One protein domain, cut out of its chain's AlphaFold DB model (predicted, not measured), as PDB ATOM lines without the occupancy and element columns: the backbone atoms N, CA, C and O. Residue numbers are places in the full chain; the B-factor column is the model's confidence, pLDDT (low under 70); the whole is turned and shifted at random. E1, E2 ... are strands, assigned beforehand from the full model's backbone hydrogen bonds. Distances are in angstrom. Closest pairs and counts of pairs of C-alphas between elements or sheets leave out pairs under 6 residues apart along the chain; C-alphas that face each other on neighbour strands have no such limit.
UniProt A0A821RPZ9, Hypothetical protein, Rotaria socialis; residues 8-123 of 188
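This is residues 8 to 123 of the 188 residues of the protein "Hypothetical protein" of Rotaria socialis (UniProt A0A821RPZ9). The domain is a long, slender sandwich: three long strands, E4, E5 and E8, run along the rod in a curled sheet with short E2 at one edge, and the smaller sheet of E1 and E3 covers part of one face. The small hairpin of E6 and E7 lies at one end of the rod, and the link between E4 and E5 turns at the other. The printed part has 116 residues, no named helix and eight named strands, E1 to E8 in that order, and its class is all strand. The larger sheet, in the order E2, E5, E4, E8, is mixed; the two smaller sheets are antiparallel. The whole is extended, with a radius of gyration of the C-alphas of 22.2 A and spans of 80 by 27 by 23 A.

E1, residues 8 to 13, begins at C-alpha 8 (30.541, 34.914, -49.911) and is 17.0 A long. E2 is residues 23 to 25, 6.7 A, and runs on into E3, residues 28 to 34, 19.3 A, at 20 degrees. E4, residues 40 to 58, is 46.7 A long and bends by 104 degrees at residue 43. E5, residues 68 to 83, is 47.6 A long. E6, residues 86 to 88, is 6.4 A, and E7, residues 94 to 96, is 6.6 A. E8, residues 103 to 119, is 45.2 A long, bends by 54 degrees at residue 112 and ends at C-alpha 119 (-1.055, 52.161, -44.769).

In the twisted larger sheet, E4 and E5 form a hairpin, antiparallel at 165 degrees; N 50 and O 76 are 2.8 A apart, within hydrogen-bond range. E8, an edge strand, is parallel to E4 at 18 degrees, with N 47 and O 105 within hydrogen-bond range at 2.8 A. E2, the other edge strand, is parallel to E5 at 19 degrees, with N 71 and O 24 within hydrogen-bond range at 2.9 A. E1 and E3 are antiparallel at 170 degrees, with N 11 and O 30 within hydrogen-bond range at 2.8 A. Their sheet and the larger one form a sandwich, two sheets face to face, their facing parts 9.1 A centre to centre; the closest C-alphas of E3 and E5, Leu 28 and Trp 73, are 6.5 A apart. E1 and E8 are apart. E6 and E7 form a hairpin, antiparallel at 140 degrees, with N 87 and O 95 within hydrogen-bond range at 3.0 A.

The two C-alphas farthest apart, those of Glu 63 and Tyr 91, are 80.6 A apart. The printed part has no cut, and no link between named strands is long. The mean pLDDT of the printed part is 81.3; residues 18 to 21 and 84 to 101 are under 70.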
ATOM      1  N   ARG A   8      31.980  34.847 -50.185       86.50
ATOM      2  CA  ARG A   8      30.541  34.914 -49.911       86.50
ATOM      3  C   ARG A   8      30.337  35.323 -48.464       86.50
ATOM      4  O   ARG A   8      30.818  34.644 -47.563       86.50
ATOM      5  N   LEU A   9      29.587  36.394 -48.256       88.25
ATOM      6  CA  LEU A   9      29.204  36.853 -46.932       88.25
ATOM      7  C   LEU A   9      27.692  36.725 -46.769       88.25
ATOM      8  O   LEU A   9      26.940  37.097 -47.667       88.25
ATOM      9  N   CYS A  10      27.259  36.202 -45.626       90.94
ATOM     10  CA  CYS A  10      25.852  36.078 -45.278       90.94
ATOM     11  C   CYS A  10      25.586  36.721 -43.917       90.94
ATOM     12  O   CYS A  10      26.353  36.528 -42.976       90.94
ATOM     13  N   LEU A  11      24.492  37.470 -43.829       90.75
ATOM     14  CA  LEU A  11      23.974  38.083 -42.619       90.75
ATOM     15  C   LEU A  11      22.577  37.522 -42.356       90.75
ATOM     16  O   LEU A  11      21.693  37.606 -43.212       90.75
ATOM     17  N   THR A  12      22.392  36.946 -41.172       91.75
ATOM     18  CA  THR A  12      21.121  36.364 -40.750       91.75
ATOM     19  C   THR A  12      20.695  36.911 -39.394       91.75
ATOM     20  O   THR A  12      21.514  37.077 -38.493       91.75
ATOM     21  N   ALA A  13      19.403  37.196 -39.245       87.62
ATOM     22  CA  ALA A  13      18.790  37.521 -37.966       87.62
ATOM     23  C   ALA A  13      17.413  36.845 -37.862       87.62
ATOM     24  O   ALA A  13      16.668  36.819 -38.850       87.62
ATOM     25  N   PRO A  14      17.062  36.288 -36.690       87.69
ATOM     26  CA  PRO A  14      15.790  35.608 -36.505       87.69
ATOM     27  C   PRO A  14      14.621  36.596 -36.530       87.69
ATOM     28  O   PRO A  14      14.765  37.779 -36.220       87.69
ATOM     29  N   LYS A  15      13.429  36.079 -36.843       85.69
ATOM     30  CA  LYS A  15      12.180  36.811 -36.629       85.69
ATOM     31  C   LYS A  15      12.030  37.066 -35.130       85.69
ATOM     32  O   LYS A  15      12.061  36.117 -34.350       85.69
ATOM     33  N   THR A  16      11.829  38.317 -34.735       79.81
ATOM     34  CA  THR A  16      11.463  38.648 -33.354       79.81
ATOM     35  C   THR A  16       9.995  39.048 -33.323       79.81
ATOM     36  O   THR A  16       9.560  39.986 -33.997       79.81
ATOM     37  N   LEU A  17       9.206  38.269 -32.584       71.00
ATOM     38  CA  LEU A  17       7.901  38.704 -32.105       71.00
ATOM     39  C   LEU A  17       8.131  39.323 -30.735       71.00
ATOM     40  O   LEU A  17       8.760  38.696 -29.881       71.00
ATOM     41  N   SER A  18       7.629  40.534 -30.522       69.06
ATOM     42  CA  SER A  18       7.449  40.988 -29.147       69.06
ATOM     43  C   SER A  18       6.330  40.162 -28.496       69.06
ATOM     44  O   SER A  18       5.512  39.578 -29.208       69.06
ATOM     45  N   ASN A  19       6.271  40.118 -27.163       65.62
ATOM     46  CA  ASN A  19       5.150  39.486 -26.450       65.62
ATOM     47  C   ASN A  19       3.785  40.069 -26.872       65.62
ATOM     48  O   ASN A  19       2.772  39.385 -26.759       65.62
ATOM     49  N   ASP A  20       3.778  41.288 -27.416       65.31
ATOM     50  CA  ASP A  20       2.651  41.865 -28.133       65.31
ATOM     51  C   ASP A  20       2.647  41.428 -29.607       65.31
ATOM     52  O   ASP A  20       3.597  41.658 -30.363       65.31
ATOM     53  N   THR A  21       1.523  40.867 -30.057       69.25
ATOM     54  CA  THR A  21       1.278  40.466 -31.457       69.25
ATOM     55  C   THR A  21       1.315  41.638 -32.449       69.25
ATOM     56  O   THR A  21       1.328  41.423 -33.660       69.25
ATOM     57  N   PHE A  22       1.359  42.875 -31.948       73.75
ATOM     58  CA  PHE A  22       1.309  44.116 -32.724       73.75
ATOM     59  C   PHE A  22       2.653  44.548 -33.297       73.75
ATOM     60  O   PHE A  22       2.666  45.374 -34.208       73.75
ATOM     61  N   TYR A  23       3.764  43.998 -32.800       81.44
ATOM     62  CA  TYR A  23       5.102  44.314 -33.289       81.44
ATOM     63  C   TYR A  23       5.764  43.062 -33.843       81.44
ATOM     64  O   TYR A  23       6.069  42.108 -33.123       81.44
ATOM     65  N   THR A  24       6.015  43.081 -35.148       85.19
ATOM     66  CA  THR A  24       6.674  41.974 -35.838       85.19
ATOM     67  C   THR A  24       7.910  42.472 -36.571       85.19
ATOM     68  O   THR A  24       7.820  43.232 -37.528       85.19
ATOM     69  N   ALA A  25       9.094  42.039 -36.147       85.69
ATOM     70  CA  ALA A  25      10.300  42.244 -36.937       85.69
ATOM     71  C   ALA A  25      10.512  41.023 -37.832       85.69
ATOM     72  O   ALA A  25      10.607  39.887 -37.356       85.69
ATOM     73  N   GLN A  26      10.543  41.252 -39.141       87.56
ATOM     74  CA  GLN A  26      10.770  40.204 -40.122       87.56
ATOM     75  C   GLN A  26      12.198  39.652 -40.025       87.56
ATOM     76  O   GLN A  26      13.119  40.387 -39.655       87.56
ATOM     77  N   PRO A  27      12.397  38.360 -40.344       88.88
ATOM     78  CA  PRO A  27      13.729  37.777 -40.364       88.88
ATOM     79  C   PRO A  27      14.598  38.474 -41.414       88.88
ATOM     80  O   PRO A  27      14.133  38.823 -42.498       88.88
ATOM     81  N   LEU A  28      15.880  38.628 -41.101       89.38
ATOM     82  CA  LEU A  28      16.885  39.094 -42.048       89.38
ATOM     83  C   LEU A  28      17.608  37.868 -42.594       89.38
ATOM     84  O   LEU A  28      18.193  37.113 -41.822       89.38
ATOM     85  N   ILE A  29      17.575  37.662 -43.907       91.75
ATOM     86  CA  ILE A  29      18.387  36.650 -44.587       91.75
ATOM     87  C   ILE A  29      18.970  37.308 -45.826       91.75
ATOM     88  O   ILE A  29      18.270  37.557 -46.803       91.75
ATOM     89  N   PHE A  30      20.259  37.613 -45.771       90.75
ATOM     90  CA  PHE A  30      20.961  38.291 -46.845       90.75
ATOM     91  C   PHE A  30      22.291  37.608 -47.111       90.75
ATOM     92  O   PHE A  30      23.043  37.340 -46.183       90.75
ATOM     93  N   CYS A  31      22.595  37.341 -48.375       90.94
ATOM     94  CA  CYS A  31      23.884  36.812 -48.792       90.94
ATOM     95  C   CYS A  31      24.347  37.545 -50.042       90.94
ATOM     96  O   CYS A  31      23.578  37.677 -50.993       90.94
ATOM     97  N   GLN A  32      25.616  37.931 -50.076       89.44
ATOM     98  CA  GLN A  32      26.235  38.518 -51.253       89.44
ATOM     99  C   GLN A  32      27.594  37.890 -51.524       89.44
ATOM    100  O   GLN A  32      28.336  37.531 -50.609       89.44
ATOM    101  N   ILE A  33      27.894  37.734 -52.810       86.94
ATOM    102  CA  ILE A  33      29.173  37.240 -53.298       86.94
ATOM    103  C   ILE A  33      29.977  38.440 -53.791       86.94
ATOM    104  O   ILE A  33      29.503  39.229 -54.606       86.94
ATOM    105  N   LEU A  34      31.194  38.563 -53.279       85.06
ATOM    106  CA  LEU A  34      32.229  39.439 -53.790       85.06
ATOM    107  C   LEU A  34      33.106  38.627 -54.741       85.06
ATOM    108  O   LEU A  34      33.908  37.802 -54.302       85.06
ATOM    109  N   SER A  35      32.941  38.855 -56.036       81.56
ATOM    110  CA  SER A  35      33.759  38.247 -57.083       81.56
ATOM    111  C   SER A  35      33.818  39.175 -58.287       81.56
ATOM    112  O   SER A  35      32.798  39.764 -58.645       81.56
ATOM    113  N   ASN A  36      34.972  39.252 -58.939       78.12
ATOM    114  CA  ASN A  36      35.131  39.908 -60.230       78.12
ATOM    115  C   ASN A  36      35.777  38.915 -61.206       78.12
ATOM    116  O   ASN A  36      36.556  38.056 -60.801       78.12
ATOM    117  N   THR A  37      35.451  39.014 -62.492       75.38
ATOM    118  CA  THR A  37      35.996  38.118 -63.522       75.38
ATOM    119  C   THR A  37      37.474  38.368 -63.792       75.38
ATOM    120  O   THR A  37      38.144  37.462 -64.270       75.38
ATOM    121  N   ASN A  38      37.973  39.571 -63.494       72.62
ATOM    122  CA  ASN A  38      39.338  39.983 -63.832       72.62
ATOM    123  C   ASN A  38      40.242  40.167 -62.603       72.62
ATOM    124  O   ASN A  38      41.456  40.167 -62.757       72.62
ATOM    125  N   ASP A  39      39.677  40.242 -61.393       74.44
ATOM    126  CA  ASP A  39      40.428  40.547 -60.170       74.44
ATOM    127  C   ASP A  39      40.281  39.443 -59.124       74.44
ATOM    128  O   ASP A  39      39.170  38.989 -58.847       74.44
ATOM    129  N   THR A  40      41.375  39.086 -58.450       76.56
ATOM    130  CA  THR A  40      41.319  38.222 -57.259       76.56
ATOM    131  C   THR A  40      40.932  38.987 -55.998       76.56
ATOM    132  O   THR A  40      40.978  40.217 -55.946       76.56
ATOM    133  N   LEU A  41      40.611  38.248 -54.936       78.25
ATOM    134  CA  LEU A  41      40.536  38.810 -53.596       78.25
ATOM    135  C   LEU A  41      41.888  39.443 -53.215       78.25
ATOM    136  O   LEU A  41      42.928  38.784 -53.250       78.25
ATOM    137  N   GLY A  42      41.884  40.725 -52.866       77.44
ATOM    138  CA  GLY A  42      43.074  41.431 -52.409       77.44
ATOM    139  C   GLY A  42      43.514  40.990 -51.012       77.44
ATOM    140  O   GLY A  42      42.785  40.321 -50.278       77.44
ATOM    141  N   LYS A  43      44.722  41.406 -50.610       79.38
ATOM    142  CA  LYS A  43      45.249  41.174 -49.253       79.38
ATOM    143  C   LYS A  43      44.366  41.795 -48.163       79.38
ATOM    144  O   LYS A  43      44.256  41.239 -47.077       79.38
ATOM    145  N   PHE A  44      43.756  42.940 -48.456       84.12
ATOM    146  CA  PHE A  44      42.856  43.651 -47.557       84.12
ATOM    147  C   PHE A  44      41.501  43.800 -48.234       84.12
ATOM    148  O   PHE A  44      41.408  44.430 -49.286       84.12
ATOM    149  N   VAL A  45      40.473  43.224 -47.623       86.75
ATOM    150  CA  VAL A  45      39.094  43.298 -48.100       86.75
ATOM    151  C   VAL A  45      38.271  44.017 -47.053       86.75
ATOM    152  O   VAL A  45      38.207  43.582 -45.906       86.75
ATOM    153  N   ARG A  46      37.635  45.113 -47.453       89.94
ATOM    154  CA  ARG A  46      36.727  45.876 -46.605       89.94
ATOM    155  C   ARG A  46      35.307  45.656 -47.073       89.94
ATOM    156  O   ARG A  46      34.961  45.963 -48.209       89.94
ATOM    157  N   ILE A  47      34.482  45.143 -46.177       90.75
ATOM    158  CA  ILE A  47      33.072  44.877 -46.415       90.75
ATOM    159  C   ILE A  47      32.286  45.753 -45.451       90.75
ATOM    160  O   ILE A  47      32.306  45.538 -44.243       90.75
ATOM    161  N   THR A  48      31.584  46.745 -45.980       91.75
ATOM    162  CA  THR A  48      30.653  47.568 -45.215       91.75
ATOM    163  C   THR A  48      29.227  47.120 -45.500       91.75
ATOM    164  O   THR A  48      28.794  47.077 -46.650       91.75
ATOM    165  N   ILE A  49      28.488  46.811 -44.440       92.56
ATOM    166  CA  ILE A  49      27.062  46.499 -44.493       92.56
ATOM    167  C   ILE A  49      26.328  47.637 -43.791       92.56
ATOM    168  O   ILE A  49      26.469  47.823 -42.580       92.56
ATOM    169  N   GLU A  50      25.567  48.414 -44.555       93.81
ATOM    170  CA  GLU A  50      24.674  49.440 -44.021       93.81
ATOM    171  C   GLU A  50      23.278  48.836 -43.851       93.81
ATOM    172  O   GLU A  50      22.696  48.341 -44.812       93.81
ATOM    173  N   LEU A  51      22.735  48.857 -42.639       93.50
ATOM    174  CA  LEU A  51      21.382  48.389 -42.359       93.50
ATOM    175  C   LEU A  51      20.415  49.571 -42.352       93.50
ATOM    176  O   LEU A  51      20.513  50.447 -41.492       93.50
ATOM    177  N   ILE A  52      19.471  49.569 -43.292       93.69
ATOM    178  CA  ILE A  52      18.383  50.546 -43.363       93.69
ATOM    179  C   ILE A  52      17.164  49.971 -42.645       93.69
ATOM    180  O   ILE A  52      16.698  48.879 -42.977       93.69
ATOM    181  N   LYS A  53      16.625  50.714 -41.675       92.56
ATOM    182  CA  LYS A  53      15.357  50.374 -41.016       92.56
ATOM    183  C   LYS A  53      14.193  50.754 -41.921       92.56
ATOM    184  O   LYS A  53      14.064  51.922 -42.284       92.56
ATOM    185  N   ALA A  54      13.317  49.809 -42.233       92.06
ATOM    186  CA  ALA A  54      12.024  50.085 -42.841       92.06
ATOM    187  C   ALA A  54      10.908  49.613 -41.902       92.06
ATOM    188  O   ALA A  54      10.862  48.451 -41.504       92.06
ATOM    189  N   VAL A  55      10.027  50.533 -41.522       91.56
ATOM    190  CA  VAL A  55       8.915  50.299 -40.599       91.56
ATOM    191  C   VAL A  55       7.613  50.512 -41.356       91.56
ATOM    192  O   VAL A  55       7.354  51.598 -41.869       91.56
ATOM    193  N   ASN A  56       6.773  49.487 -41.403       90.50
ATOM    194  CA  ASN A  56       5.414  49.587 -41.903       90.50
ATOM    195  C   ASN A  56       4.457  49.742 -40.725       90.50
ATOM    196  O   ASN A  56       4.491  48.959 -39.774       90.50
ATOM    197  N   ARG A  57       3.580  50.733 -40.827       91.50
ATOM    198  CA  ARG A  57       2.463  50.974 -39.924       91.50
ATOM    199  C   ARG A  57       1.177  50.729 -40.698       91.50
ATOM    200  O   ARG A  57       0.908  51.443 -41.662       91.50
ATOM    201  N   THR A  58       0.380  49.768 -40.257       88.81
ATOM    202  CA  THR A  58      -0.943  49.504 -40.825       88.81
ATOM    203  C   THR A  58      -1.992  49.926 -39.809       88.81
ATOM    204  O   THR A  58      -2.105  49.340 -38.727       88.81
ATOM    205  N   GLU A  59      -2.718  50.992 -40.138       89.00
ATOM    206  CA  GLU A  59      -3.820  51.496 -39.325       89.00
ATOM    207  C   GLU A  59      -5.039  50.576 -39.430       89.00
ATOM    208  O   GLU A  59      -5.272  49.930 -40.454       89.00
ATOM    209  N   SER A  60      -5.813  50.500 -38.348       84.69
ATOM    210  CA  SER A  60      -7.015  49.675 -38.324       84.69
ATOM    211  C   SER A  60      -8.134  50.280 -39.170       84.69
ATOM    212  O   SER A  60      -8.242  51.497 -39.317       84.69
ATOM    213  N   LEU A  61      -8.998  49.410 -39.691       82.56
ATOM    214  CA  LEU A  61     -10.244  49.796 -40.348       82.56
ATOM    215  C   LEU A  61     -11.298  50.296 -39.340       82.56
ATOM    216  O   LEU A  61     -12.181  51.074 -39.703       82.56
ATOM    217  N   ASP A  62     -11.215  49.824 -38.095       80.31
ATOM    218  CA  ASP A  62     -12.140  50.141 -37.009       80.31
ATOM    219  C   ASP A  62     -11.716  51.395 -36.238       80.31
ATOM    220  O   ASP A  62     -10.530  51.610 -35.968       80.31
ATOM    221  N   GLU A  63     -12.692  52.208 -35.826       71.94
ATOM    222  CA  GLU A  63     -12.443  53.324 -34.910       71.94
ATOM    223  C   GLU A  63     -11.990  52.780 -33.549       71.94
ATOM    224  O   GLU A  63     -12.683  51.987 -32.916       71.94
ATOM    225  N   GLY A  64     -10.785  53.164 -33.120       71.75
ATOM    226  CA  GLY A  64     -10.149  52.616 -31.916       71.75
ATOM    227  C   GLY A  64      -9.509  51.234 -32.104       71.75
ATOM    228  O   GLY A  64      -8.996  50.665 -31.142       71.75
ATOM    229  N   GLY A  65      -9.501  50.694 -33.327       76.50
ATOM    230  CA  GLY A  65      -8.824  49.441 -33.628       76.50
ATOM    231  C   GLY A  65      -7.299  49.551 -33.499       76.50
ATOM    232  O   GLY A  65      -6.698  50.612 -33.685       76.50
ATOM    233  N   GLN A  66      -6.649  48.432 -33.181       82.25
ATOM    234  CA  GLN A  66      -5.208  48.410 -32.928       82.25
ATOM    235  C   GLN A  66      -4.402  48.579 -34.218       82.25
ATOM    236  O   GLN A  66      -4.630  47.904 -35.222       82.25
ATOM    237  N   THR A  67      -3.437  49.495 -34.175       85.44
ATOM    238  CA  THR A  67      -2.457  49.688 -35.248       85.44
ATOM    239  C   THR A  67      -1.407  48.587 -35.164       85.44
ATOM    240  O   THR A  67      -0.885  48.312 -34.085       85.44
ATOM    241  N   THR A  68      -1.070  47.983 -36.300       87.88
ATOM    242  CA  THR A  68      -0.014  46.967 -36.374       87.88
ATOM    243  C   THR A  68       1.261  47.565 -36.948       87.88
ATOM    244  O   THR A  68       1.231  48.401 -37.856       87.88
ATOM    245  N   TYR A  69       2.392  47.130 -36.403       88.75
ATOM    246  CA  TYR A  69       3.719  47.547 -36.818       88.75
ATOM    247  C   TYR A  69       4.503  46.333 -37.306       88.75
ATOM    248  O   TYR A  69       4.602  45.303 -36.631       88.75
ATOM    249  N   SER A  70       5.106  46.463 -38.483       89.25
ATOM    250  CA  SER A  70       6.103  45.508 -38.955       89.25
ATOM    251  C   SER A  70       7.401  46.212 -39.312       89.25
ATOM    252  O   SER A  70       7.393  47.296 -39.882       89.25
ATOM    253  N   GLY A  71       8.525  45.614 -38.939       90.25
ATOM    254  CA  GLY A  71       9.859  46.124 -39.235       90.25
ATOM    255  C   GLY A  71      10.607  45.170 -40.154       90.25
ATOM    256  O   GLY A  71      10.543  43.956 -39.972       90.25
ATOM    257  N   VAL A  72      11.345  45.711 -41.115       91.31
ATOM    258  CA  VAL A  72      12.298  44.965 -41.936       91.31
ATOM    259  C   VAL A  72      13.611  45.731 -42.019       91.31
ATOM    260  O   VAL A  72      13.642  46.961 -42.074       91.31
ATOM    261  N   TRP A  73      14.707  44.985 -42.007       90.88
ATOM    262  CA  TRP A  73      16.043  45.513 -42.217       90.88
ATOM    263  C   TRP A  73      16.436  45.306 -43.671       90.88
ATOM    264  O   TRP A  73      16.438  44.175 -44.154       90.88
ATOM    265  N   ILE A  74      16.769  46.389 -44.364       91.25
ATOM    266  CA  ILE A  74      17.226  46.349 -45.752       91.25
ATOM    267  C   ILE A  74      18.745  46.542 -45.739       91.25
ATOM    268  O   ILE A  74      19.216  47.648 -45.459       91.25
ATOM    269  N   PRO A  75      19.533  45.483 -45.988       91.31
ATOM    270  CA  PRO A  75      20.980  45.586 -46.031       91.31
ATOM    271  C   PRO A  75      21.434  46.195 -47.357       91.31
ATOM    272  O   PRO A  75      21.003  45.790 -48.437       91.31
ATOM    273  N   ARG A  76      22.371  47.132 -47.275       90.31
ATOM    274  CA  ARG A  76      23.134  47.655 -48.400       90.31
ATOM    275  C   ARG A  76      24.583  47.233 -48.239       90.31
ATOM    276  O   ARG A  76      25.221  47.526 -47.232       90.31
ATOM    277  N   PHE A  77      25.092  46.542 -49.244       90.19
ATOM    278  CA  PHE A  77      26.440  46.001 -49.244       90.19
ATOM    279  C   PHE A  77      27.361  46.870 -50.088       90.19
ATOM    280  O   PHE A  77      27.066  47.177 -51.244       90.19
ATOM    281  N   ILE A  78      28.487  47.248 -49.500       88.38
ATOM    282  CA  ILE A  78      29.546  48.003 -50.150       88.38
ATOM    283  C   ILE A  78      30.833  47.248 -49.857       88.38
ATOM    284  O   ILE A  78      31.217  47.105 -48.699       88.38
ATOM    285  N   ALA A  79      31.481  46.733 -50.894       84.75
ATOM    286  CA  ALA A  79      32.726  46.002 -50.746       84.75
ATOM    287  C   ALA A  79      33.821  46.610 -51.608       84.75
ATOM    288  O   ALA A  79      33.607  46.954 -52.768       84.75
ATOM    289  N   GLU A  80      35.002  46.685 -51.015       82.81
ATOM    290  CA  GLU A  80      36.237  47.142 -51.627       82.81
ATOM    291  C   GLU A  80      37.329  46.115 -51.316       82.81
ATOM    292  O   GLU A  80      37.316  45.471 -50.262       82.81
ATOM    293  N   GLY A  81      38.294  45.958 -52.218       77.06
ATOM    294  CA  GLY A  81      39.424  45.052 -52.001       77.06
ATOM    295  C   GLY A  81      39.478  43.850 -52.937       77.06
ATOM    296  O   GLY A  81      40.101  42.849 -52.592       77.06
ATOM    297  N   THR A  82      38.878  43.930 -54.125       76.62
ATOM    298  CA  THR A  82      39.359  43.135 -55.261       76.62
ATOM    299  C   THR A  82      40.626  43.781 -55.825       76.62
ATOM    300  O   THR A  82      40.810  44.998 -55.752       76.62
ATOM    301  N   SER A  83      41.556  42.967 -56.314       71.38
ATOM    302  CA  SER A  83      42.831  43.431 -56.853       71.38
ATOM    303  C   SER A  83      43.375  42.450 -57.888       71.38
ATOM    304  O   SER A  83      43.451  41.246 -57.628       71.38
ATOM    305  N   ASP A  84      43.849  42.986 -59.011       69.88
ATOM    306  CA  ASP A  84      44.616  42.254 -60.033       69.88
ATOM    307  C   ASP A  84      46.143  42.315 -59.799       69.88
ATOM    308  O   ASP A  84      46.947  41.778 -60.557       69.88
ATOM    309  N   LYS A  85      46.597  42.968 -58.718       64.62
ATOM    310  CA  LYS A  85      48.031  42.995 -58.388       64.62
ATOM    311  C   LYS A  85      48.555  41.581 -58.110       64.62
ATOM    312  O   LYS A  85      47.999  40.844 -57.299       64.62
ATOM    313  N   MET A  86      49.669  41.242 -58.751       61.72
ATOM    314  CA  MET A  86      50.422  40.011 -58.515       61.72
ATOM    315  C   MET A  86      51.531  40.281 -57.492       61.72
ATOM    316  O   MET A  86      52.179  41.327 -57.548       61.72
ATOM    317  N   SER A  87      51.755  39.359 -56.554       57.91
ATOM    318  CA  SER A  87      52.908  39.429 -55.656       57.91
ATOM    319  C   SER A  87      54.088  38.726 -56.321       57.91
ATOM    320  O   SER A  87      53.957  37.585 -56.768       57.91
ATOM    321  N   TYR A  88      55.231  39.407 -56.407       55.34
ATOM    322  CA  TYR A  88      56.468  38.805 -56.901       55.34
ATOM    323  C   TYR A  88      57.100  37.986 -55.776       55.34
ATOM    324  O   TYR A  88      57.416  38.533 -54.718       55.34
ATOM    325  N   ASP A  89      57.244  36.683 -55.987       56.12
ATOM    326  CA  ASP A  89      57.993  35.813 -55.092       56.12
ATOM    327  C   ASP A  89      59.493  35.896 -55.427       56.12
ATOM    328  O   ASP A  89      59.869  35.986 -56.598       56.12
ATOM    329  N   GLN A  90      60.360  35.859 -54.409       50.25
ATOM    330  CA  GLN A  90      61.813  36.087 -54.523       50.25
ATOM    331  C   GLN A  90      62.537  35.113 -55.476       50.25
ATOM    332  O   GLN A  90      63.678  35.368 -55.852       50.25
ATOM    333  N   TYR A  91      61.872  34.040 -55.913       57.50
ATOM    334  CA  TYR A  91      62.392  33.022 -56.832       57.50
ATOM    335  C   TYR A  91      61.833  33.115 -58.265       57.50
ATOM    336  O   TYR A  91      61.946  32.166 -59.038       57.50
ATOM    337  N   GLY A  92      61.230  34.248 -58.644       55.00
ATOM    338  CA  GLY A  92      60.785  34.505 -60.021       55.00
ATOM    339  C   GLY A  92      59.411  33.931 -60.375       55.00
ATOM    340  O   GLY A  92      59.041  33.923 -61.549       55.00
ATOM    341  N   SER A  93      58.641  33.478 -59.380       57.94
ATOM    342  CA  SER A  93      57.251  33.064 -59.575       57.94
ATOM    343  C   SER A  93      56.290  34.217 -59.247       57.94
ATOM    344  O   SER A  93      56.438  34.915 -58.243       57.94
ATOM    345  N   TYR A  94      55.299  34.451 -60.112       55.12
ATOM    346  CA  TYR A  94      54.211  35.390 -59.830       55.12
ATOM    347  C   TYR A  94      53.091  34.620 -59.144       55.12
ATOM    348  O   TYR A  94      52.396  33.828 -59.785       55.12
ATOM    349  N   THR A  95      52.893  34.847 -57.848       58.50
ATOM    350  CA  THR A  95      51.741  34.287 -57.138       58.50
ATOM    351  C   THR A  95      50.679  35.368 -56.976       58.50
ATOM    352  O   THR A  95      50.923  36.481 -56.497       58.50
ATOM    353  N   ARG A  96      49.458  35.069 -57.434       57.66
ATOM    354  CA  ARG A  96      48.277  35.857 -57.055       57.66
ATOM    355  C   ARG A  96      48.071  35.701 -55.548       57.66
ATOM    356  O   ARG A  96      48.460  34.681 -54.991       57.66
ATOM    357  N   TYR A  97      47.436  36.677 -54.900       56.34
ATOM    358  CA  TYR A  97      47.359  36.788 -53.434       56.34
ATOM    359  C   TYR A  97      46.747  35.595 -52.667       56.34
ATOM    360  O   TYR A  97      46.709  35.636 -51.448       56.34
ATOM    361  N   LEU A  98      46.332  34.516 -53.333       56.03
ATOM    362  CA  LEU A  98      45.732  33.319 -52.740       56.03
ATOM    363  C   LEU A  98      46.639  32.560 -51.747       56.03
ATOM    364  O   LEU A  98      46.128  31.778 -50.953       56.03
ATOM    365  N   THR A  99      47.960  32.759 -51.783       55.97
ATOM    366  CA  THR A  99      48.935  32.109 -50.881       55.97
ATOM    367  C   THR A  99      49.358  32.967 -49.686       55.97
ATOM    368  O   THR A  99      50.147  32.506 -48.862       55.97
ATOM    369  N   ILE A 100      48.853  34.199 -49.559       63.66
ATOM    370  CA  ILE A 100      49.201  35.099 -48.451       63.66
ATOM    371  C   ILE A 100      48.031  35.290 -47.480       63.66
ATOM    372  O   ILE A 100      46.868  35.109 -47.825       63.66
ATOM    373  N   GLN A 101      48.336  35.690 -46.243       69.81
ATOM    374  CA  GLN A 101      47.317  36.030 -45.251       69.81
ATOM    375  C   GLN A 101      46.426  37.175 -45.760       69.81
ATOM    376  O   GLN A 101      46.908  38.285 -46.009       69.81
ATOM    377  N   HIS A 102      45.125  36.907 -45.866       75.50
ATOM    378  CA  HIS A 102      44.101  37.901 -46.174       75.50
ATOM    379  C   HIS A 102      43.512  38.476 -44.884       75.50
ATOM    380  O   HIS A 102      43.208  37.743 -43.944       75.50
ATOM    381  N   ILE A 103      43.318  39.791 -44.852       82.62
ATOM    382  CA  ILE A 103      42.624  40.498 -43.776       82.62
ATOM    383  C   ILE A 103      41.266  40.933 -44.316       82.62
ATOM    384  O   ILE A 103      41.188  41.710 -45.269       82.62
ATOM    385  N   VAL A 104      40.204  40.422 -43.696       85.38
ATOM    386  CA  VAL A 104      38.820  40.781 -44.014       85.38
ATOM    387  C   VAL A 104      38.273  41.629 -42.874       85.38
ATOM    388  O   VAL A 104      38.130  41.158 -41.749       85.38
ATOM    389  N   GLU A 105      37.974  42.886 -43.170       90.12
ATOM    390  CA  GLU A 105      37.349  43.828 -42.249       90.12
ATOM    391  C   GLU A 105      35.859  43.926 -42.584       90.12
ATOM    392  O   GLU A 105      35.489  44.365 -43.673       90.12
ATOM    393  N   VAL A 106      34.998  43.520 -41.648       89.44
ATOM    394  CA  VAL A 106      33.542  43.633 -41.787       89.44
ATOM    395  C   VAL A 106      33.045  44.742 -40.872       89.44
ATOM    396  O   VAL A 106      33.110  44.629 -39.650       89.44
ATOM    397  N   LYS A 107      32.524  45.815 -41.465       92.06
ATOM    398  CA  LYS A 107      31.935  46.944 -40.750       92.06
ATOM    399  C   LYS A 107      30.420  46.907 -40.889       92.06
ATOM    400  O   LYS A 107      29.882  47.147 -41.968       92.06
ATOM    401  N   LEU A 108      29.736  46.646 -39.783       91.44
ATOM    402  CA  LEU A 108      28.286  46.764 -39.691       91.44
ATOM    403  C   LEU A 108      27.935  48.155 -39.169       91.44
ATOM    404  O   LEU A 108      28.460  48.577 -38.138       91.44
ATOM    405  N   LYS A 109      27.060  48.878 -39.867       93.81
ATOM    406  CA  LYS A 109      26.536  50.156 -39.376       93.81
ATOM    407  C   LYS A 109      25.061  50.313 -39.692       93.81
ATOM    408  O   LYS A 109      24.566  49.805 -40.692       93.81
ATOM    409  N   GLU A 110      24.377  51.049 -38.836       91.25
ATOM    410  CA  GLU A 110      22.992  51.450 -39.040       91.25
ATOM    411  C   GLU A 110      22.936  52.807 -39.754       91.25
ATOM    412  O   GLU A 110      23.792  53.667 -39.524       91.25
ATOM    413  N   THR A 111      21.948  53.014 -40.625       91.44
ATOM    414  CA  THR A 111      21.685  54.343 -41.191       91.44
ATOM    415  C   THR A 111      21.051  55.279 -40.165       91.44
ATOM    416  O   THR A 111      20.261  54.863 -39.328       91.44
ATOM    417  N   SER A 112      21.343  56.578 -40.263       91.06
ATOM    418  CA  SER A 112      20.779  57.605 -39.370       91.06
ATOM    419  C   SER A 112      19.298  57.909 -39.622       91.06
ATOM    420  O   SER A 112      18.684  58.650 -38.859       91.06
ATOM    421  N   PHE A 113      18.734  57.379 -40.708       91.31
ATOM    422  CA  PHE A 113      17.331  57.522 -41.070       91.31
ATOM    423  C   PHE A 113      16.663  56.152 -41.180       91.31
ATOM    424  O   PHE A 113      17.324  55.128 -41.381       91.31
ATOM    425  N   PHE A 114      15.337  56.161 -41.092       91.38
ATOM    426  CA  PHE A 114      14.482  55.010 -41.346       91.38
ATOM    427  C   PHE A 114      13.417  55.375 -42.380       91.38
ATOM    428  O   PHE A 114      13.059  56.542 -42.545       91.38
ATOM    429  N   ILE A 115      12.917  54.368 -43.084       92.44
ATOM    430  CA  ILE A 115      11.813  54.492 -44.032       92.44
ATOM    431  C   ILE A 115      10.536  54.117 -43.290       92.44
ATOM    432  O   ILE A 115      10.466  53.045 -42.692       92.44
ATOM    433  N   MET A 116       9.527  54.982 -43.330       93.25
ATOM    434  CA  MET A 116       8.218  54.700 -42.749       93.25
ATOM    435  C   MET A 116       7.177  54.571 -43.854       93.25
ATOM    436  O   MET A 116       6.959  55.517 -44.606       93.25
ATOM    437  N   ASN A 117       6.527  53.414 -43.937       90.50
ATOM    438  CA  ASN A 117       5.382  53.205 -44.812       90.50
ATOM    439  C   ASN A 117       4.106  53.205 -43.973       90.50
ATOM    440  O   ASN A 117       3.980  52.409 -43.043       90.50
ATOM    441  N   ILE A 118       3.175  54.097 -44.289       92.81
ATOM    442  CA  ILE A 118       1.911  54.230 -43.566       92.81
ATOM    443  C   ILE A 118       0.800  53.750 -44.491       92.81
ATOM    444  O   ILE A 118       0.564  54.335 -45.544       92.81
ATOM    445  N   GLN A 119       0.122  52.680 -44.089       88.31
ATOM    446  CA  GLN A 119      -1.055  52.161 -44.769       88.31
ATOM    447  C   GLN A 119      -2.295  52.560 -43.978       88.31
ATOM    448  O   GLN A 119      -2.438  52.195 -42.809       88.31
ATOM    449  N   GLN A 120      -3.179  53.304 -44.637       87.31
ATOM    450  CA  GLN A 120      -4.452  53.753 -44.087       87.31
ATOM    451  C   GLN A 120      -5.603  53.136 -44.892       87.31
ATOM    452  O   GLN A 120      -5.461  52.940 -46.104       87.31
ATOM    453  N   PRO A 121      -6.735  52.808 -44.250       82.44
ATOM    454  CA  PRO A 121      -7.905  52.307 -44.961       82.44
ATOM    455  C   PRO A 121      -8.444  53.363 -45.938       82.44
ATOM    456  O   PRO A 121      -8.537  54.539 -45.594       82.44
ATOM    457  N   ILE A 122      -8.838  52.928 -47.142       82.44
ATOM    458  CA  ILE A 122      -9.382  53.801 -48.204       82.44
ATOM    459  C   ILE A 122     -10.680  54.487 -47.750       82.44
ATOM    460  O   ILE A 122     -10.902  55.653 -48.060       82.44
ATOM    461  N   THR A 123     -11.509  53.770 -46.988       80.38
ATOM    462  CA  THR A 123     -12.756  54.280 -46.411       80.38
ATOM    463  C   THR A 123     -12.862  53.789 -44.976       80.38
ATOM    464  O   THR A 123     -12.661  52.603 -44.705       80.38
TER     465      THR A 123